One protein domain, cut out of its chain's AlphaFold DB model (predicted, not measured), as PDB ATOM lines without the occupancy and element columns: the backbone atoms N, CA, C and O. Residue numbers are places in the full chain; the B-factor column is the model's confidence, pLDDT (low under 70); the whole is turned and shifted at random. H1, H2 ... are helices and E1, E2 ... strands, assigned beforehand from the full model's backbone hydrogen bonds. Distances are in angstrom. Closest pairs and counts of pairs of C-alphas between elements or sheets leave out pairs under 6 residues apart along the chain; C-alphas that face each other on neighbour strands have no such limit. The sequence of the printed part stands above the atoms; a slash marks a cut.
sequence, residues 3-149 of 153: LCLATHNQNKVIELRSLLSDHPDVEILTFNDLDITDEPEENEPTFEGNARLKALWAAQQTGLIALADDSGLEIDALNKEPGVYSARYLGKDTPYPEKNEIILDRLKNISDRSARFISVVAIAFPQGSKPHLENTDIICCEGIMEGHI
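AT A GLANCE: This is residues 3 to 149 of the 153 residues of the protein "Non-canonical purine NTP pyrophosphatase rdgB/HAM1 family" of Erysipelotrichaceae bacterium (UniProt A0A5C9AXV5). Three long strands, E3, E4 and E5, form a twisted ribbon that makes the length of the domain, and the short strands E1 and E2 widen it at one end into a five-stranded sheet. H2 packs along one face, short H1 sits over the opposite face, and H3 and H4 lie toward the ribbon's other end. The printed part has 147 residues with four named helices and five strands, in the order E1 H1 E2 H2 E3 H3 H4 E4 E5; the sheet, E2 E1 E3 E4 E5, is mixed, and so is the class, helices and strands. The whole is compact, radius of gyration of the C-alphas 16.9 A, but elongated, 56 by 29 by 28 A.

HOW THE PARTS SIT: E1, residues 3 to 5, H1, residues 10 to 19, and E2, residues 27 to 30, make a strand-helix-strand unit, two parallel neighbour strands with a helix between, its crossover right-handed; N 5 and O 29 are 2.8 A apart. H1 has a height of 8.4 A over the sheet; its closest C-alphas to E1 are Val 13 and Leu 5, 7.0 A. H2, residues 47 to 62, is on the opposite face, height 6.9 A, and runs along E3, residues 65 to 75, at 20 degrees on the local plane; their closest C-alphas are Ala 51 and Asp 70, 4.9 A. E2, H2 and E3 form a split strand-helix-strand unit, two strands that run the same way with E1 between them in the sheet, and its crossover is right-handed; E3 is parallel to E1, N 4 and O 65 2.8 A apart. H3, residues 83 to 88, stands at the sheet's level, and H4, residues 96 to 106, is not on the sheet. E3 is antiparallel to E4, residues 114 to 125, with N 70 and O 120 3.0 A apart; E4 and E5, residues 137 to 148, are a hairpin, N 121 and O 141 2.9 A apart. H1, H2 and H4 have every O i to N i+4 pair within hydrogen-bond range; H3 has 0 of 2, and 2 of 3 O i to N i+3 pairs.

IN THESE COORDINATES: E1 begins at C-alpha 3 (154.579, 150.137, 179.409). H2 measures 22.5 A, E3 33.3 A, E4 36.3 A and E5 36.2 A, ending at C-alpha 148 (136.447, 167.445, 204.508).

THE WHOLE: The farthest C-alphas, Asn 109 and Ser 129, are 56.5 A apart. The printed part has no cut; the links E2 to H2 and E4 to E5 are long. Residues 128 to 132 have pLDDT under 70.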
ATOM      1  N   LEU A   3     155.738 149.337 179.019       96.19
ATOM      2  CA  LEU A   3     154.579 150.137 179.409       96.19
ATOM      3  C   LEU A   3     154.954 151.622 179.413       96.19
ATOM      4  O   LEU A   3     155.931 152.014 180.044       96.19
ATOM      5  N   CYS A   4     154.176 152.439 178.708       96.62
ATOM      6  CA  CYS A   4     154.319 153.888 178.666       96.62
ATOM      7  C   CYS A   4     153.480 154.542 179.775       96.62
ATOM      8  O   CYS A   4     152.282 154.284 179.874       96.62
ATOM      9  N   LEU A   5     154.084 155.404 180.593       96.81
ATOM     10  CA  LEU A   5     153.359 156.321 181.474       96.81
ATOM     11  C   LEU A   5     153.001 157.583 180.689       96.81
ATOM     12  O   LEU A   5     153.882 158.357 180.313       96.81
ATOM     13  N   ALA A   6     151.706 157.788 180.466       95.12
ATOM     14  CA  ALA A   6     151.159 158.860 179.646       95.12
ATOM     15  C   ALA A   6     151.067 160.191 180.417       95.12
ATOM     16  O   ALA A   6     149.974 160.709 180.662       95.12
ATOM     17  N   THR A   7     152.207 160.711 180.881       92.81
ATOM     18  CA  THR A   7     152.271 161.985 181.611       92.81
ATOM     19  C   THR A   7     153.664 162.619 181.597       92.81
ATOM     20  O   THR A   7     154.670 161.936 181.795       92.81
ATOM     21  N   HIS A   8     153.722 163.949 181.479       91.62
ATOM     22  CA  HIS A   8     154.921 164.739 181.789       91.62
ATOM     23  C   HIS A   8     155.092 165.083 183.279       91.62
ATOM     24  O   HIS A   8     156.147 165.583 183.687       91.62
ATOM     25  N   ASN A   9     154.088 164.813 184.123       89.81
ATOM     26  CA  ASN A   9     154.148 165.130 185.547       89.81
ATOM     27  C   ASN A   9     155.103 164.175 186.283       89.81
ATOM     28  O   ASN A   9     154.779 163.016 186.538       89.81
ATOM     29  N   GLN A  10     156.264 164.692 186.686       90.50
ATOM     30  CA  GLN A  10     157.308 163.906 187.351       90.50
ATOM     31  C   GLN A  10     156.861 163.303 188.688       90.50
ATOM     32  O   GLN A  10     157.286 162.199 189.021       90.50
ATOM     33  N   ASN A  11     155.964 163.966 189.425       89.81
ATOM     34  CA  ASN A  11     155.430 163.407 190.668       89.81
ATOM     35  C   ASN A  11     154.591 162.156 190.376       89.81
ATOM     36  O   ASN A  11     154.797 161.126 191.011       89.81
ATOM     37  N   LYS A  12     153.739 162.203 189.338       88.62
ATOM     38  CA  LYS A  12     152.970 161.028 188.895       88.62
ATOM     39  C   LYS A  12     153.882 159.907 188.408       88.62
ATOM     40  O   LYS A  12     153.626 158.747 188.704       88.62
ATOM     41  N   VAL A  13     154.962 160.228 187.691       92.19
ATOM     42  CA  VAL A  13     155.947 159.220 187.260       92.19
ATOM     43  C   VAL A  13     156.547 158.493 188.462       92.19
ATOM     44  O   VAL A  13     156.631 157.266 188.446       92.19
ATOM     45  N   ILE A  14     156.956 159.226 189.500       92.56
ATOM     46  CA  ILE A  14     157.531 158.643 190.720       92.56
ATOM     47  C   ILE A  14     156.503 157.749 191.425       92.56
ATOM     48  O   ILE A  14     156.815 156.603 191.749       92.56
ATOM     49  N   GLU A  15     155.277 158.241 191.619       90.75
ATOM     50  CA  GLU A  15     154.190 157.498 192.269       90.75
ATOM     51  C   GLU A  15     153.833 156.216 191.505       90.75
ATOM     52  O   GLU A  15     153.845 155.126 192.078       90.75
ATOM     53  N   LEU A  16     153.599 156.307 190.192       90.62
ATOM     54  CA  LEU A  16     153.229 155.161 189.357       90.62
ATOM     55  C   LEU A  16     154.362 154.131 189.253       90.62
ATOM     56  O   LEU A  16     154.102 152.930 189.307       90.62
ATOM     57  N   ARG A  17     155.628 154.569 189.168       91.81
ATOM     58  CA  ARG A  17     156.783 153.654 189.231       91.81
ATOM     59  C   ARG A  17     156.845 152.920 190.565       91.81
ATOM     60  O   ARG A  17     157.133 151.727 190.581       91.81
ATOM     61  N   SER A  18     156.563 153.612 191.669       92.06
ATOM     62  CA  SER A  18     156.514 152.997 192.996       92.06
ATOM     63  C   SER A  18     155.415 151.934 193.078       92.06
ATOM     64  O   SER A  18     155.669 150.840 193.576       92.06
ATOM     65  N   LEU A  19     154.218 152.220 192.556       89.44
ATOM     66  CA  LEU A  19     153.090 151.278 192.543       89.44
ATOM     67  C   LEU A  19     153.353 150.027 191.692       89.44
ATOM     68  O   LEU A  19     152.805 148.968 191.976       89.44
ATOM     69  N   LEU A  20     154.197 150.133 190.665       90.06
ATOM     70  CA  LEU A  20     154.557 149.028 189.771       90.06
ATOM     71  C   LEU A  20     155.861 148.314 190.169       90.06
ATOM     72  O   LEU A  20     156.322 147.435 189.442       90.06
ATOM     73  N   SER A  21     156.468 148.672 191.304       91.81
ATOM     74  CA  SER A  21     157.784 148.159 191.718       91.81
ATOM     75  C   SER A  21     157.822 146.645 191.967       91.81
ATOM     76  O   SER A  21     158.856 146.018 191.735       91.81
ATOM     77  N   ASP A  22     156.687 146.044 192.332       94.06
ATOM     78  CA  ASP A  22     156.536 144.593 192.514       94.06
ATOM     79  C   ASP A  22     156.428 143.814 191.184       94.06
ATOM     80  O   ASP A  22     156.318 142.586 191.176       94.06
ATOM     81  N   HIS A  23     156.493 144.507 190.041       92.38
ATOM     82  CA  HIS A  23     156.427 143.930 188.697       92.38
ATOM     83  C   HIS A  23     157.721 144.188 187.897       92.38
ATOM     84  O   HIS A  23     157.702 144.926 186.908       92.38
ATOM     85  N   PRO A  24     158.855 143.560 188.265       89.62
ATOM     86  CA  PRO A  24     160.166 143.830 187.657       89.62
ATOM     87  C   PRO A  24     160.268 143.468 186.165       89.62
ATOM     88  O   PRO A  24     161.160 143.956 185.474       89.62
ATOM     89  N   ASP A  25     159.352 142.646 185.644       94.06
ATOM     90  CA  ASP A  25     159.302 142.260 184.226       94.06
ATOM     91  C   ASP A  25     158.667 143.338 183.314       94.06
ATOM     92  O   ASP A  25     158.582 143.175 182.082       94.06
ATOM     93  N   VAL A  26     158.194 144.441 183.907       94.00
ATOM     94  CA  VAL A  26     157.616 145.596 183.215       94.00
ATOM     95  C   VAL A  26     158.660 146.703 183.096       94.00
ATOM     96  O   VAL A  26     159.023 147.368 184.061       94.00
ATOM     97  N   GLU A  27     159.123 146.936 181.874       95.31
ATOM     98  CA  GLU A  27     159.958 148.080 181.532       95.31
ATOM     99  C   GLU A  27     159.072 149.326 181.415       95.31
ATOM    100  O   GLU A  27     158.251 149.437 180.498       95.31
ATOM    101  N   ILE A  28     159.230 150.251 182.361       95.81
ATOM    102  CA  ILE A  28     158.471 151.502 182.412       95.81
ATOM    103  C   ILE A  28     159.193 152.573 181.596       95.81
ATOM    104  O   ILE A  28     160.316 152.959 181.924       95.81
ATOM    105  N   LEU A  29     158.506 153.087 180.580       96.50
ATOM    106  CA  LEU A  29     158.940 154.197 179.739       96.50
ATOM    107  C   LEU A  29     158.063 155.417 180.015       96.50
ATOM    108  O   LEU A  29     156.855 155.304 180.201       96.50
ATOM    109  N   THR A  30     158.662 156.594 180.053       95.44
ATOM    110  CA  THR A  30     157.968 157.882 180.168       95.44
ATOM    111  C   THR A  30     157.933 158.580 178.811       95.44
ATOM    112  O   THR A  30     158.634 158.172 177.887       95.44
ATOM    113  N   PHE A  31     157.164 159.662 178.676       95.06
ATOM    114  CA  PHE A  31     157.243 160.498 177.473       95.06
ATOM    115  C   PHE A  31     158.654 161.034 177.210       95.06
ATOM    116  O   PHE A  31     159.080 161.058 176.059       95.06
ATOM    117  N   ASN A  32     159.416 161.346 178.262       93.25
ATOM    118  CA  ASN A  32     160.808 161.772 178.122       93.25
ATOM    119  C   ASN A  32     161.708 160.648 177.579       93.25
ATOM    120  O   ASN A  32     162.590 160.924 176.778       93.25
ATOM    121  N   ASP A  33     161.483 159.390 177.983       95.38
ATOM    122  CA  ASP A  33     162.254 158.238 177.476       95.38
ATOM    123  C   ASP A  33     161.941 157.923 176.001       95.38
ATOM    124  O   ASP A  33     162.687 157.197 175.345       95.38
ATOM    125  N   LEU A  34     160.810 158.426 175.499       95.44
ATOM    126  CA  LEU A  34     160.279 158.182 174.157       95.44
ATOM    127  C   LEU A  34     160.376 159.409 173.238       95.44
ATOM    128  O   LEU A  34     159.847 159.362 172.130       95.44
ATOM    129  N   ASP A  35     161.013 160.492 173.695       95.06
ATOM    130  CA  ASP A  35     161.105 161.778 172.988       95.06
ATOM    131  C   ASP A  35     159.734 162.341 172.541       95.06
ATOM    132  O   ASP A  35     159.617 163.016 171.517       95.06
ATOM    133  N   ILE A  36     158.675 162.071 173.312       94.50
ATOM    134  CA  ILE A  36     157.329 162.614 173.084       94.50
ATOM    135  C   ILE A  36     157.221 163.934 173.833       94.50
ATOM    136  O   ILE A  36     157.479 163.975 175.029       94.50
ATOM    137  N   THR A  37     156.832 165.004 173.142       93.69
ATOM    138  CA  THR A  37     156.651 166.343 173.738       93.69
ATOM    139  C   THR A  37     155.210 166.834 173.715       93.69
ATOM    140  O   THR A  37     154.890 167.824 174.368       93.69
ATOM    141  N   ASP A  38     154.365 166.188 172.917       93.00
ATOM    142  CA  ASP A  38     152.960 166.542 172.777       93.00
ATOM    143  C   ASP A  38     152.121 165.832 173.849       93.00
ATOM    144  O   ASP A  38     152.461 164.743 174.308       93.00
ATOM    145  N   GLU A  39     150.987 166.427 174.214       89.12
ATOM    146  CA  GLU A  39     149.957 165.810 175.053       89.12
ATOM    147  C   GLU A  39     148.573 166.134 174.468       89.12
ATOM    148  O   GLU A  39     148.398 167.192 173.849       89.12
ATOM    149  N   PRO A  40     147.569 165.255 174.642       92.31
ATOM    150  CA  PRO A  40     146.213 165.561 174.220       92.31
ATOM    151  C   PRO A  40     145.622 166.679 175.087       92.31
ATOM    152  O   PRO A  40     145.917 166.800 176.277       92.31
ATOM    153  N   GLU A  41     144.739 167.485 174.502       89.88
ATOM    154  CA  GLU A  41     143.978 168.470 175.265       89.88
ATOM    155  C   GLU A  41     142.961 167.766 176.177       89.88
ATOM    156  O   GLU A  41     142.059 167.087 175.697       89.88
ATOM    157  N   GLU A  42     143.087 167.945 177.494       88.75
ATOM    158  CA  GLU A  42     142.134 167.429 178.488       88.75
ATOM    159  C   GLU A  42     140.820 168.230 178.469       88.75
ATOM    160  O   GLU A  42     140.642 169.207 179.211       88.75
ATOM    161  N   ASN A  43     139.904 167.821 177.594       89.38
ATOM    162  CA  ASN A  43     138.606 168.456 177.367       89.38
ATOM    163  C   ASN A  43     137.411 167.604 177.827       89.38
ATOM    164  O   ASN A  43     136.264 168.023 177.656       89.38
ATOM    165  N   GLU A  44     137.658 166.437 178.425       95.50
ATOM    166  CA  GLU A  44     136.590 165.558 178.886       95.50
ATOM    167  C   GLU A  44     135.998 166.062 180.212       95.50
ATOM    168  O   GLU A  44     136.726 166.529 181.097       95.50
ATOM    169  N   PRO A  45     134.670 165.942 180.399       94.38
ATOM    170  CA  PRO A  45     133.986 166.449 181.585       94.38
ATOM    171  C   PRO A  45     134.157 165.549 182.821       94.38
ATOM    172  O   PRO A  45     133.612 165.860 183.877       94.38
ATOM    173  N   THR A  46     134.863 164.420 182.701       96.69
ATOM    174  CA  THR A  46     135.034 163.423 183.768       96.69
ATOM    175  C   THR A  46     136.490 162.982 183.888       96.69
ATOM    176  O   THR A  46     137.226 162.982 182.899       96.69
ATOM    177  N   PHE A  47     136.891 162.562 185.093       97.56
ATOM    178  CA  PHE A  47     138.222 162.001 185.340       97.56
ATOM    179  C   PHE A  47     138.465 160.745 184.493       97.56
ATOM    180  O   PHE A  47     139.503 160.624 183.849       97.56
ATOM    181  N   GLU A  48     137.475 159.847 184.400       97.62
ATOM    182  CA  GLU A  48     137.564 158.667 183.536       97.62
ATOM    183  C   GLU A  48     137.754 159.046 182.065       97.62
ATOM    184  O   GLU A  48     138.619 158.484 181.395       97.62
ATOM    185  N   GLY A  49     137.011 160.038 181.566       97.06
ATOM    186  CA  GLY A  49     137.168 160.539 180.203       97.06
ATOM    187  C   GLY A  49     138.594 161.016 179.922       97.06
ATOM    188  O   GLY A  49     139.218 160.542 178.972       97.06
ATOM    189  N   ASN A  50     139.149 161.881 180.777       96.94
ATOM    190  CA  ASN A  50     140.510 162.401 180.606       96.94
ATOM    191  C   ASN A  50     141.575 161.305 180.762       96.94
ATOM    192  O   ASN A  50     142.540 161.271 179.993       96.94
ATOM    193  N   ALA A  51     141.415 160.387 181.721       96.81
ATOM    194  CA  ALA A  51     142.324 159.256 181.898       96.81
ATOM    195  C   ALA A  51     142.330 158.362 180.649       96.81
ATOM    196  O   ALA A  51     143.395 158.044 180.113       96.81
ATOM    197  N   ARG A  52     141.146 158.025 180.121       96.81
ATOM    198  CA  ARG A  52     141.011 157.250 178.882       96.81
ATOM    199  C   ARG A  52     141.626 157.963 177.690       96.81
ATOM    200  O   ARG A  52     142.377 157.334 176.948       96.81
ATOM    201  N   LEU A  53     141.328 159.249 177.513       95.88
ATOM    202  CA  LEU A  53     141.862 160.069 176.427       95.88
ATOM    203  C   LEU A  53     143.394 160.024 176.414       95.88
ATOM    204  O   LEU A  53     143.988 159.724 175.380       95.88
ATOM    205  N   LYS A  54     144.027 160.241 177.572       95.69
ATOM    206  CA  LYS A  54     145.488 160.193 177.722       95.69
ATOM    207  C   LYS A  54     146.071 158.816 177.413       95.69
ATOM    208  O   LYS A  54     147.025 158.723 176.642       95.69
ATOM    209  N   ALA A  55     145.494 157.749 177.971       96.38
ATOM    210  CA  ALA A  55     145.982 156.386 177.755       96.38
ATOM    211  C   ALA A  55     145.858 155.968 176.281       96.38
ATOM    212  O   ALA A  55     146.814 155.472 175.688       96.38
ATOM    213  N   LEU A  56     144.701 156.217 175.665       95.00
ATOM    214  CA  LEU A  56     144.450 155.900 174.261       95.00
ATOM    215  C   LEU A  56     145.354 156.695 173.318       95.00
ATOM    216  O   LEU A  56     145.930 156.120 172.395       95.00
ATOM    217  N   TRP A  57     145.505 157.996 173.568       94.75
ATOM    218  CA  TRP A  57     146.384 158.849 172.778       94.75
ATOM    219  C   TRP A  57     147.832 158.352 172.843       94.75
ATOM    220  O   TRP A  57     148.452 158.134 171.803       94.75
ATOM    221  N   ALA A  58     148.351 158.075 174.042       94.88
ATOM    222  CA  ALA A  58     149.714 157.579 174.216       94.88
ATOM    223  C   ALA A  58     149.921 156.195 173.581       94.88
ATOM    224  O   ALA A  58     150.939 155.966 172.923       94.88
ATOM    225  N   ALA A  59     148.952 155.283 173.711       94.31
ATOM    226  CA  ALA A  59     148.993 153.979 173.047       94.31
ATOM    227  C   ALA A  59     149.021 154.122 171.518       94.31
ATOM    228  O   ALA A  59     149.751 153.398 170.842       94.31
ATOM    229  N   GLN A  60     148.277 155.083 170.964       91.88
ATOM    230  CA  GLN A  60     148.279 155.369 169.533       91.88
ATOM    231  C   GLN A  60     149.616 155.948 169.050       91.88
ATOM    232  O   GLN A  60     150.095 155.548 167.990       91.88
ATOM    233  N   GLN A  61     150.226 156.859 169.816       91.19
ATOM    234  CA  GLN A  61     151.519 157.455 169.457       91.19
ATOM    235  C   GLN A  61     152.671 156.448 169.530       91.19
ATOM    236  O   GLN A  61     153.582 156.476 168.706       91.19
ATOM    237  N   THR A  62     152.638 155.553 170.520       91.88
ATOM    238  CA  THR A  62     153.780 154.685 170.850       91.88
ATOM    239  C   THR A  62     153.644 153.258 170.325       91.88
ATOM    240  O   THR A  62     154.648 152.564 170.171       91.88
ATOM    241  N   GLY A  63     152.417 152.782 170.099       91.81
ATOM    242  CA  GLY A  63     152.127 151.362 169.892       91.81
ATOM    243  C   GLY A  63     152.371 150.491 171.134       91.81
ATOM    244  O   GLY A  63     152.377 149.266 171.024       91.81
ATOM    245  N   LEU A  64     152.600 151.096 172.306       93.94
ATOM    246  CA  LEU A  64     152.859 150.407 173.570       93.94
ATOM    247  C   LEU A  64     151.607 150.377 174.446       93.94
ATOM    248  O   LEU A  64     150.721 151.221 174.318       93.94
ATOM    249  N   ILE A  65     151.574 149.441 175.399       95.31
ATOM    250  CA  ILE A  65     150.618 149.519 176.508       95.31
ATOM    251  C   ILE A  65     150.838 150.857 177.206       95.31
ATOM    252  O   ILE A  65     151.974 151.178 177.555       95.31
ATOM    253  N   ALA A  66     149.777 151.628 177.402       96.00
ATOM    254  CA  ALA A  66     149.871 152.964 177.973       96.00
ATOM    255  C   ALA A  66     148.993 153.083 179.213       96.00
ATOM    256  O   ALA A  66     147.829 152.691 179.189       96.00
ATOM    257  N   LEU A  67     149.557 153.635 180.283       96.88
ATOM    258  CA  LEU A  67     148.879 153.886 181.545       96.88
ATOM    259  C   LEU A  67     148.805 155.391 181.790       96.88
ATOM    260  O   LEU A  67     149.820 156.086 181.731       96.88
ATOM    261  N   ALA A  68     147.611 155.885 182.083       95.88
ATOM    262  CA  ALA A  68     147.353 157.278 182.411       95.88
ATOM    263  C   ALA A  68     146.604 157.393 183.740       95.88
ATOM    264  O   ALA A  68     145.834 156.507 184.102       95.88
ATOM    265  N   ASP A  69     146.799 158.519 184.423       95.25
ATOM    266  CA  ASP A  69     146.032 158.917 185.605       95.25
ATOM    267  C   ASP A  69     145.408 160.301 185.384       95.25
ATOM    268  O   ASP A  69     146.081 161.245 184.930       95.25
ATOM    269  N   ASP A  70     144.139 160.431 185.761       95.56
ATOM    270  CA  ASP A  70     143.476 161.713 185.957       95.56
ATOM    271  C   ASP A  70     142.886 161.808 187.359       95.56
ATOM    272  O   ASP A  70     142.185 160.910 187.818       95.56
ATOM    273  N   SER A  71     143.206 162.893 188.054       95.06
ATOM    274  CA  SER A  71     142.932 163.025 189.479       95.06
ATOM    275  C   SER A  71     142.630 164.464 189.862       95.06
ATOM    276  O   SER A  71     143.125 165.417 189.252       95.06
ATOM    277  N   GLY A  72     141.804 164.632 190.890       95.81
ATOM    278  CA  GLY A  72     141.408 165.949 191.359       95.81
ATOM    279  C   GLY A  72     140.564 165.929 192.623       95.81
ATOM    280  O   GLY A  72     140.279 164.882 193.202       95.81
ATOM    281  N   LEU A  73     140.202 167.130 193.054       98.00
ATOM    282  CA  LEU A  73     139.411 167.413 194.240       98.00
ATOM    283  C   LEU A  73     138.010 167.862 193.817       98.00
ATOM    284  O   LEU A  73     137.880 168.827 193.067       98.00
ATOM    285  N   GLU A  74     136.972 167.221 194.341       98.44
ATOM    286  CA  GLU A  74     135.598 167.722 194.258       98.44
ATOM    287  C   GLU A  74     135.136 168.206 195.632       98.44
ATOM    288  O   GLU A  74     135.325 167.508 196.631       98.44
ATOM    289  N   ILE A  75     134.514 169.386 195.689       98.50
ATOM    290  CA  ILE A  75     133.965 169.970 196.919       98.50
ATOM    291  C   ILE A  75     132.462 170.172 196.741       98.50
ATOM    292  O   ILE A  75     132.035 170.898 195.839       98.50
ATOM    293  N   ASP A  76     131.651 169.575 197.611       98.25
ATOM    294  CA  ASP A  76     130.194 169.517 197.414       98.25
ATOM    295  C   ASP A  76     129.551 170.894 197.423       98.25
ATOM    296  O   ASP A  76     128.804 171.253 196.511       98.25
ATOM    297  N   ALA A  77     129.939 171.721 198.390       97.94
ATOM    298  CA  ALA A  77     129.443 173.083 198.499       97.94
ATOM    299  C   ALA A  77     129.866 174.005 197.341       97.94
ATOM    300  O   ALA A  77     129.304 175.090 197.191       97.94
ATOM    301  N   LEU A  78     130.847 173.600 196.527       97.50
ATOM    302  CA  LEU A  78     131.297 174.339 195.346       97.50
ATOM    303  C   LEU A  78     130.853 173.662 194.043       97.50
ATOM    304  O   LEU A  78     131.507 173.829 193.020       97.50
ATOM    305  N   ASN A  79     129.754 172.898 194.064       96.94
ATOM    306  CA  ASN A  79     129.255 172.158 192.899       96.94
ATOM    307  C   ASN A  79     130.329 171.253 192.273       96.94
ATOM    308  O   ASN A  79     130.462 171.201 191.052       96.94
ATOM    309  N   LYS A  80     131.102 170.559 193.118       97.44
ATOM    310  CA  LYS A  80     132.219 169.678 192.741       97.44
ATOM    311  C   LYS A  80     133.442 170.387 192.154       97.44
ATOM    312  O   LYS A  80     134.396 169.718 191.773       97.44
ATOM    313  N   GLU A  81     133.487 171.717 192.130       96.81
ATOM    314  CA  GLU A  81     134.722 172.430 191.798       96.81
ATOM    315  C   GLU A  81     135.808 172.169 192.863       96.81
ATOM    316  O   GLU A  81     135.488 172.059 194.052       96.81
ATOM    317  N   PRO A  82     137.097 172.105 192.477       96.38
ATOM    318  CA  PRO A  82     137.639 172.331 191.128       96.38
ATOM    319  C   PRO A  82     137.483 171.167 190.124       96.38
ATOM    320  O   PRO A  82     137.615 171.397 188.920       96.38
ATOM    321  N   GLY A  83     137.202 169.941 190.570       96.31
ATOM    322  CA  GLY A  83     136.941 168.783 189.707       96.31
ATOM    323  C   GLY A  83     138.108 168.452 188.771       96.31
ATOM    324  O   GLY A  83     139.276 168.560 189.157       96.31
ATOM    325  N   VAL A  84     137.811 168.105 187.514       95.94
ATOM    326  CA  VAL A  84     138.816 167.823 186.460       95.94
ATOM    327  C   VAL A  84     139.770 168.994 186.190       95.94
ATOM    328  O   VAL A  84     140.844 168.824 185.621       95.94
ATOM    329  N   TYR A  85     139.421 170.204 186.636       94.69
ATOM    330  CA  TYR A  85     140.269 171.382 186.497       94.69
ATOM    331  C   TYR A  85     141.261 171.549 187.647       94.69
ATOM    332  O   TYR A  85     142.022 172.506 187.613       94.69
ATOM    333  N   SER A  86     141.312 170.651 188.636       92.94
ATOM    334  CA  SER A  86     142.135 170.778 189.855       92.94
ATOM    335  C   SER A  86     143.560 171.295 189.619       92.94
ATOM    336  O   SER A  86     143.970 172.283 190.229       92.94
ATOM    337  N   ALA A  87     144.306 170.695 188.686       88.88
ATOM    338  CA  ALA A  87     145.682 171.104 188.388       88.88
ATOM    339  C   ALA A  87     145.779 172.507 187.753       88.88
ATOM    340  O   ALA A  87     146.759 173.223 187.968       88.88
ATOM    341  N   ARG A  88     144.752 172.918 187.003       90.25
ATOM    342  CA  ARG A  88     144.664 174.185 186.253       90.25
ATOM    343  C   ARG A  88     143.622 175.151 186.816       90.25
ATOM    344  O   ARG A  88     143.189 176.068 186.122       90.25
ATOM    345  N   TYR A  89     143.198 174.934 188.056       92.06
ATOM    346  CA  TYR A  89     142.148 175.718 188.678       92.06
ATOM    347  C   TYR A  89     142.634 177.158 188.848       92.06
ATOM    348  O   TYR A  89     143.710 177.374 189.394       92.06
ATOM    349  N   LEU A  90     141.872 178.131 188.342       91.69
ATOM    350  CA  LEU A  90     142.282 179.544 188.242       91.69
ATOM    351  C   LEU A  90     143.474 179.817 187.300       91.69
ATOM    352  O   LEU A  90     143.940 180.948 187.228       91.69
ATOM    353  N   GLY A  91     143.926 178.818 186.538       89.69
ATOM    354  CA  GLY A  91     145.077 178.906 185.640       89.69
ATOM    355  C   GLY A  91     146.127 177.828 185.921       89.69
ATOM    356  O   GLY A  91     146.261 177.319 187.037       89.69
ATOM    357  N   LYS A  92     146.897 177.460 184.886       85.31
ATOM    358  CA  LYS A  92     148.021 176.514 185.026       85.31
ATOM    359  C   LYS A  92     149.145 177.094 185.891       85.31
ATOM    360  O   LYS A  92     149.729 176.361 186.682       85.31
ATOM    361  N   ASP A  93     149.369 178.404 185.793       90.62
ATOM    362  CA  ASP A  93     150.470 179.098 186.471       90.62
ATOM    363  C   ASP A  93     150.136 179.530 187.907       90.62
ATOM    364  O   ASP A  93     151.024 179.961 188.639       90.62
ATOM    365  N   THR A  94     148.876 179.397 188.339       93.00
ATOM    366  CA  THR A  94     148.468 179.752 189.703       93.00
ATOM    367  C   THR A  94     149.032 178.735 190.705       93.00
ATOM    368  O   THR A  94     148.717 177.538 190.612       93.00
ATOM    369  N   PRO A  95     149.842 179.165 191.688       93.19
ATOM    370  CA  PRO A  95     150.407 178.270 192.691       93.19
ATOM    371  C   PRO A  95     149.334 177.596 193.556       93.19
ATOM    372  O   PRO A  95     148.298 178.182 193.869       93.19
ATOM    373  N   TYR A  96     149.604 176.371 194.016       91.50
ATOM    374  CA  TYR A  96     148.691 175.640 194.907       91.50
ATOM    375  C   TYR A  96     148.304 176.396 196.191       91.50
ATOM    376  O   TYR A  96     147.129 176.339 196.546       91.50
ATOM    377  N   PRO A  97     149.210 177.120 196.881       94.25
ATOM    378  CA  PRO A  97     148.818 177.920 198.041       94.25
ATOM    379  C   PRO A  97     147.723 178.944 197.722       94.25
ATOM    380  O   PRO A  97     146.743 179.023 198.453       94.25
ATOM    381  N   GLU A  98     147.827 179.641 196.589       95.25
ATOM    382  CA  GLU A  98     146.837 180.634 196.153       95.25
ATOM    383  C   GLU A  98     145.502 179.977 195.770       95.25
ATOM    384  O   GLU A  98     144.436 180.423 196.199       95.25
ATOM    385  N   LYS A  99     145.548 178.848 195.043       95.12
ATOM    386  CA  LYS A  99     144.357 178.022 194.755       95.12
ATOM    387  C   LYS A  99     143.632 177.637 196.048       95.12
ATOM    388  O   LYS A  99     142.412 177.774 196.141       95.12
ATOM    389  N   ASN A 100     144.387 177.176 197.043       94.94
ATOM    390  CA  ASN A 100     143.857 176.733 198.326       94.94
ATOM    391  C   ASN A 100     143.267 177.895 199.131       94.94
ATOM    392  O   ASN A 100     142.180 177.745 199.682       94.94
ATOM    393  N   GLU A 101     143.927 179.055 199.178       95.88
ATOM    394  CA  GLU A 101     143.402 180.253 199.846       95.88
ATOM    395  C   GLU A 101     142.055 180.689 199.260       95.88
ATOM    396  O   GLU A 101     141.109 180.939 200.007       95.88
ATOM    397  N   ILE A 102     141.924 180.693 197.930       95.81
ATOM    398  CA  ILE A 102     140.670 181.061 197.260       95.81
ATOM    399  C   ILE A 102     139.564 180.040 197.547       95.81
ATOM    400  O   ILE A 102     138.422 180.423 197.805       95.81
ATOM    401  N   ILE A 103     139.883 178.743 197.553       96.56
ATOM    402  CA  ILE A 103     138.934 177.699 197.968       96.56
ATOM    403  C   ILE A 103     138.487 177.927 199.420       96.56
ATOM    404  O   ILE A 103     137.293 177.860 199.717       96.56
ATOM    405  N   LEU A 104     139.417 178.234 200.329       97.19
ATOM    406  CA  LEU A 104     139.109 178.477 201.738       97.19
ATOM    407  C   LEU A 104     138.233 179.722 201.939       97.19
ATOM    408  O   LEU A 104     137.273 179.642 202.709       97.19
ATOM    409  N   ASP A 105     138.499 180.828 201.234       96.75
ATOM    410  CA  ASP A 105     137.666 182.039 201.306       96.75
ATOM    411  C   ASP A 105     136.254 181.793 200.756       96.75
ATOM    412  O   ASP A 105     135.271 182.169 201.402       96.75
ATOM    413  N   ARG A 106     136.124 181.071 199.631       96.81
ATOM    414  CA  ARG A 106     134.813 180.667 199.082       96.81
ATOM    415  C   ARG A 106     134.001 179.842 200.078       96.81
ATOM    416  O   ARG A 106     132.776 179.933 200.098       96.81
ATOM    417  N   LEU A 107     134.673 179.063 200.920       97.31
ATOM    418  CA  LEU A 107     134.040 178.212 201.919       97.31
ATOM    419  C   LEU A 107     133.901 178.875 203.303       97.31
ATOM    420  O   LEU A 107     133.430 178.214 204.227       97.31
ATOM    421  N   LYS A 108     134.301 180.138 203.515       96.12
ATOM    422  CA  LYS A 108     134.437 180.718 204.873       96.12
ATOM    423  C   LYS A 108     133.172 180.663 205.738       96.12
ATOM    424  O   LYS A 108     133.267 180.481 206.946       96.12
ATOM    425  N   ASN A 109     132.000 180.796 205.117       95.50
ATOM    426  CA  ASN A 109     130.695 180.822 205.787       95.50
ATOM    427  C   ASN A 109     129.855 179.576 205.476       95.50
ATOM    428  O   ASN A 109     128.641 179.581 205.671       95.50
ATOM    429  N   ILE A 110     130.489 178.529 204.950       96.94
ATOM    430  CA  ILE A 110     129.823 177.295 204.553       96.94
ATOM    431  C   ILE A 110     130.139 176.218 205.592       96.94
ATOM    432  O   ILE A 110     131.304 175.908 205.861       96.94
ATOM    433  N   SER A 111     129.078 175.671 206.190       95.88
ATOM    434  CA  SER A 111     129.162 174.599 207.185       95.88
ATOM    435  C   SER A 111     129.412 173.235 206.555       95.88
ATOM    436  O   SER A 111     130.120 172.423 207.143       95.88
ATOM    437  N   ASP A 112     128.835 172.989 205.379       97.25
ATOM    438  CA  ASP A 112     129.117 171.787 204.611       97.25
ATOM    439  C   ASP A 112     130.473 171.918 203.912       97.25
ATOM    440  O   ASP A 112     130.700 172.813 203.098       97.25
ATOM    441  N   ARG A 113     131.400 171.049 204.289       97.75
ATOM    442  CA  ARG A 113     132.771 171.046 203.774       97.75
ATOM    443  C   ARG A 113     133.156 169.677 203.242       97.75
ATOM    444  O   ARG A 113     134.356 169.425 203.126       97.75
ATOM    445  N   SER A 114     132.182 168.800 202.983       98.50
ATOM    446  CA  SER A 114     132.453 167.498 202.390       98.50
ATOM    447  C   SER A 114     133.155 167.673 201.049       98.50
ATOM    448  O   SER A 114     132.842 168.548 200.231       98.50
ATOM    449  N   ALA A 115     134.190 166.869 200.870       98.56
ATOM    450  CA  ALA A 115     135.013 166.875 199.685       98.56
ATOM    451  C   ALA A 115     135.616 165.494 199.487       98.56
ATOM    452  O   ALA A 115     135.743 164.715 200.429       98.56
ATOM    453  N   ARG A 116     136.041 165.213 198.266       98.56
ATOM    454  CA  ARG A 116     136.647 163.933 197.925       98.56
ATOM    455  C   ARG A 116     137.787 164.125 196.948       98.56
ATOM    456  O   ARG A 116     137.696 164.943 196.032       98.56
ATOM    457  N   PHE A 117     138.854 163.364 197.147       98.00
ATOM    458  CA  PHE A 117     139.840 163.153 196.097       98.00
ATOM    459  C   PHE A 117     139.392 161.984 195.234       98.00
ATOM    460  O   PHE A 117     139.059 160.924 195.760       98.00
ATOM    461  N   ILE A 118     139.391 162.189 193.923       98.06
ATOM    462  CA  ILE A 118     139.105 161.160 192.926       98.06
ATOM    463  C   ILE A 118     140.376 160.954 192.111       98.06
ATOM    464  O   ILE A 118     141.047 161.923 191.751       98.06
ATOM    465  N   SER A 119     140.711 159.701 191.833       95.81
ATOM    466  CA  SER A 119     141.747 159.312 190.878       95.81
ATOM    467  C   SER A 119     141.183 158.206 190.004       95.81
ATOM    468  O   SER A 119     140.628 157.228 190.507       95.81
ATOM    469  N   VAL A 120     141.305 158.378 188.692       97.56
ATOM    470  CA  VAL A 120     140.994 157.347 187.712       97.56
ATOM    471  C   VAL A 120     142.268 156.979 186.979       97.56
ATOM    472  O   VAL A 120     142.891 157.816 186.323       97.56
ATOM    473  N   VAL A 121     142.620 155.700 187.060       96.50
ATOM    474  CA  VAL A 121     143.721 155.115 186.299       96.50
ATOM    475  C   VAL A 121     143.139 154.367 185.111       96.50
ATOM    476  O   VAL A 121     142.279 153.504 185.277       96.50
ATOM    477  N   ALA A 122     143.627 154.678 183.913       97.31
ATOM    478  CA  ALA A 122     143.263 154.002 182.679       97.31
ATOM    479  C   ALA A 122     144.484 153.305 182.074       97.31
ATOM    480  O   ALA A 122     145.560 153.898 181.986       97.31
ATOM    481  N   ILE A 123     144.316 152.063 181.626       96.88
ATOM    482  CA  ILE A 123     145.341 151.300 180.912       96.88
ATOM    483  C   ILE A 123     144.808 150.839 179.555       96.88
ATOM    484  O   ILE A 123     143.779 150.169 179.474       96.88
ATOM    485  N   ALA A 124     145.508 151.226 178.492       96.38
ATOM    486  CA  ALA A 124     145.184 150.912 177.107       96.38
ATOM    487  C   ALA A 124     146.114 149.818 176.566       96.38
ATOM    488  O   ALA A 124     147.335 149.905 176.713       96.38
ATOM    489  N   PHE A 125     145.539 148.817 175.904       94.06
ATOM    490  CA  PHE A 125     146.229 147.684 175.292       94.06
ATOM    491  C   PHE A 125     146.069 147.756 173.767       94.06
ATOM    492  O   PHE A 125     145.068 147.278 173.226       94.06
ATOM    493  N   PRO A 126     147.016 148.382 173.046       90.75
ATOM    494  CA  PRO A 126     146.924 148.471 171.596       90.75
ATOM    495  C   PRO A 126     147.084 147.095 170.942       90.75
ATOM    496  O   PRO A 126     147.976 146.325 171.303       90.75
ATOM    497  N   GLN A 127     146.261 146.805 169.932       77.31
ATOM    498  CA  GLN A 127     146.425 145.621 169.089       77.31
ATOM    499  C   GLN A 127     147.075 145.985 167.744       77.31
ATOM    500  O   GLN A 127     146.590 146.839 167.001       77.31
ATOM    501  N   GLY A 128     148.170 145.298 167.404       64.44
ATOM    502  CA  GLY A 128     148.916 145.514 166.160       64.44
ATOM    503  C   GLY A 128     149.910 146.683 166.213       64.44
ATOM    504  O   GLY A 128     150.024 147.398 167.200       64.44
ATOM    505  N   SER A 129     150.676 146.866 165.134       57.72
ATOM    506  CA  SER A 129     151.786 147.834 165.058       57.72
ATOM    507  C   SER A 129     151.364 149.283 164.775       57.72
ATOM    508  O   SER A 129     152.186 150.189 164.884       57.72
ATOM    509  N   LYS A 130     150.098 149.506 164.401       60.28
ATOM    510  CA  LYS A 130     149.461 150.822 164.236       60.28
ATOM    511  C   LYS A 130     148.029 150.736 164.772       60.28
ATOM    512  O   LYS A 130     147.106 150.527 163.983       60.28
ATOM    513  N   PRO A 131     147.845 150.795 166.096       61.81
ATOM    514  CA  PRO A 131     146.537 150.588 166.694       61.81
ATOM    515  C   PRO A 131     145.580 151.704 166.263       61.81
ATOM    516  O   PRO A 131     145.832 152.891 166.473       61.81
ATOM    517  N   HIS A 132     144.471 151.315 165.639       69.88
ATOM    518  CA  HIS A 132     143.311 152.190 165.516       69.88
ATOM    519  C   HIS A 132     142.607 152.237 166.874       69.88
ATOM    520  O   HIS A 132     142.447 151.192 167.500       69.88
ATOM    521  N   LEU A 133     142.162 153.420 167.308       72.06
ATOM    522  CA  LEU A 133     141.497 153.612 168.607       72.06
ATOM    523  C   LEU A 133     140.313 152.657 168.829       72.06
ATOM    524  O   LEU A 133     140.090 152.210 169.947       72.06
ATOM    525  N   GLU A 134     139.596 152.313 167.759       72.94
ATOM    526  CA  GLU A 134     138.447 151.397 167.775       72.94
ATOM    527  C   GLU A 134     138.812 149.948 168.147       72.94
ATOM    528  O   GLU A 134     137.945 149.199 168.582       72.94
ATOM    529  N   ASN A 135     140.086 149.563 168.010       73.12
ATOM    530  CA  ASN A 135     140.596 148.216 168.294       73.12
ATOM    531  C   ASN A 135     141.564 148.192 169.492       73.12
ATOM    532  O   ASN A 135     142.358 147.260 169.627       73.12
ATOM    533  N   THR A 136     141.547 149.231 170.329       85.19
ATOM    534  CA  THR A 136     142.369 149.309 171.541       85.19
ATOM    535  C   THR A 136     141.505 148.987 172.753       85.19
ATOM    536  O   THR A 136     140.624 149.766 173.119       85.19
ATOM    537  N   ASP A 137     141.782 147.852 173.396       92.44
ATOM    538  CA  ASP A 137     141.132 147.499 174.656       92.44
ATOM    539  C   ASP A 137     141.580 148.474 175.751       92.44
ATOM    540  O   ASP A 137     142.750 148.857 175.820       92.44
ATOM    541  N   ILE A 138     140.659 148.888 176.618       95.19
ATOM    542  CA  ILE A 138     140.958 149.822 177.703       95.19
ATOM    543  C   ILE A 138     140.235 149.431 178.983       95.19
ATOM    544  O   ILE A 138     139.049 149.108 178.969       95.19
ATOM    545  N   ILE A 139     140.962 149.481 180.096       97.00
ATOM    546  CA  ILE A 139     140.438 149.219 181.435       97.00
ATOM    547  C   ILE A 139     140.630 150.478 182.268       97.00
ATOM    548  O   ILE A 139     141.705 151.074 182.240       97.00
ATOM    549  N   CYS A 140     139.595 150.869 183.008       97.12
ATOM    550  CA  CYS A 140     139.642 151.982 183.950       97.12
ATOM    551  C   CYS A 140     139.337 151.487 185.361       97.12
ATOM    552  O   CYS A 140     138.514 150.590 185.546       97.12
ATOM    553  N   CYS A 141     140.004 152.075 186.347       97.62
ATOM    554  CA  CYS A 141     139.740 151.853 187.760       97.62
ATOM    555  C   CYS A 141     139.652 153.206 188.462       97.62
ATOM    556  O   CYS A 141     140.540 154.043 188.292       97.62
ATOM    557  N   GLU A 142     138.592 153.407 189.239       97.69
ATOM    558  CA  GLU A 142     138.364 154.620 190.020       97.69
ATOM    559  C   GLU A 142     138.639 154.360 191.505       97.69
ATOM    560  O   GLU A 142     138.189 153.366 192.078       97.69
ATOM    561  N   GLY A 143     139.364 155.286 192.128       97.44
ATOM    562  CA  GLY A 143     139.530 155.385 193.569       97.44
ATOM    563  C   GLY A 143     138.973 156.709 194.085       97.44
ATOM    564  O   GLY A 143     139.269 157.770 193.537       97.44
ATOM    565  N   ILE A 144     138.199 156.642 195.170       98.19
ATOM    566  CA  ILE A 144     137.636 157.811 195.853       98.19
ATOM    567  C   ILE A 144     138.110 157.819 197.306       98.19
ATOM    568  O   ILE A 144     137.986 156.823 198.020       98.19
ATOM    569  N   MET A 145     138.612 158.967 197.753       98.25
ATOM    570  CA  MET A 145     138.938 159.237 199.148       98.25
ATOM    571  C   MET A 145     138.064 160.377 199.670       98.25
ATOM    572  O   MET A 145     138.328 161.549 199.397       98.25
ATOM    573  N   GLU A 146     137.031 160.019 200.430       98.44
ATOM    574  CA  GLU A 146     136.125 160.963 201.092       98.44
ATOM    575  C   GLU A 146     136.818 161.698 202.249       98.44
ATOM    576  O   GLU A 146     137.662 161.146 202.961       98.44
ATOM    577  N   GLY A 147     136.440 162.955 202.463       98.19
ATOM    578  CA  GLY A 147     137.042 163.826 203.461       98.19
ATOM    579  C   GLY A 147     136.305 165.152 203.632       98.19
ATOM    580  O   GLY A 147     135.155 165.319 203.231       98.19
ATOM    581  N   HIS A 148     136.976 166.101 204.286       98.06
ATOM    582  CA  HIS A 148     136.447 167.445 204.508       98.06
ATOM    583  C   HIS A 148     137.542 168.495 204.317       98.06
ATOM    584  O   HIS A 148     138.688 168.286 204.723       98.06
ATOM    585  N   ILE A 149     137.186 169.652 203.755       97.75
ATOM    586  CA  ILE A 149     138.106 170.789 203.657       97.75
ATOM    587  C   ILE A 149     138.296 171.405 205.043       97.75
ATOM    588  O   ILE A 149     137.327 171.742 205.723       97.75
TER     589      ILE A 149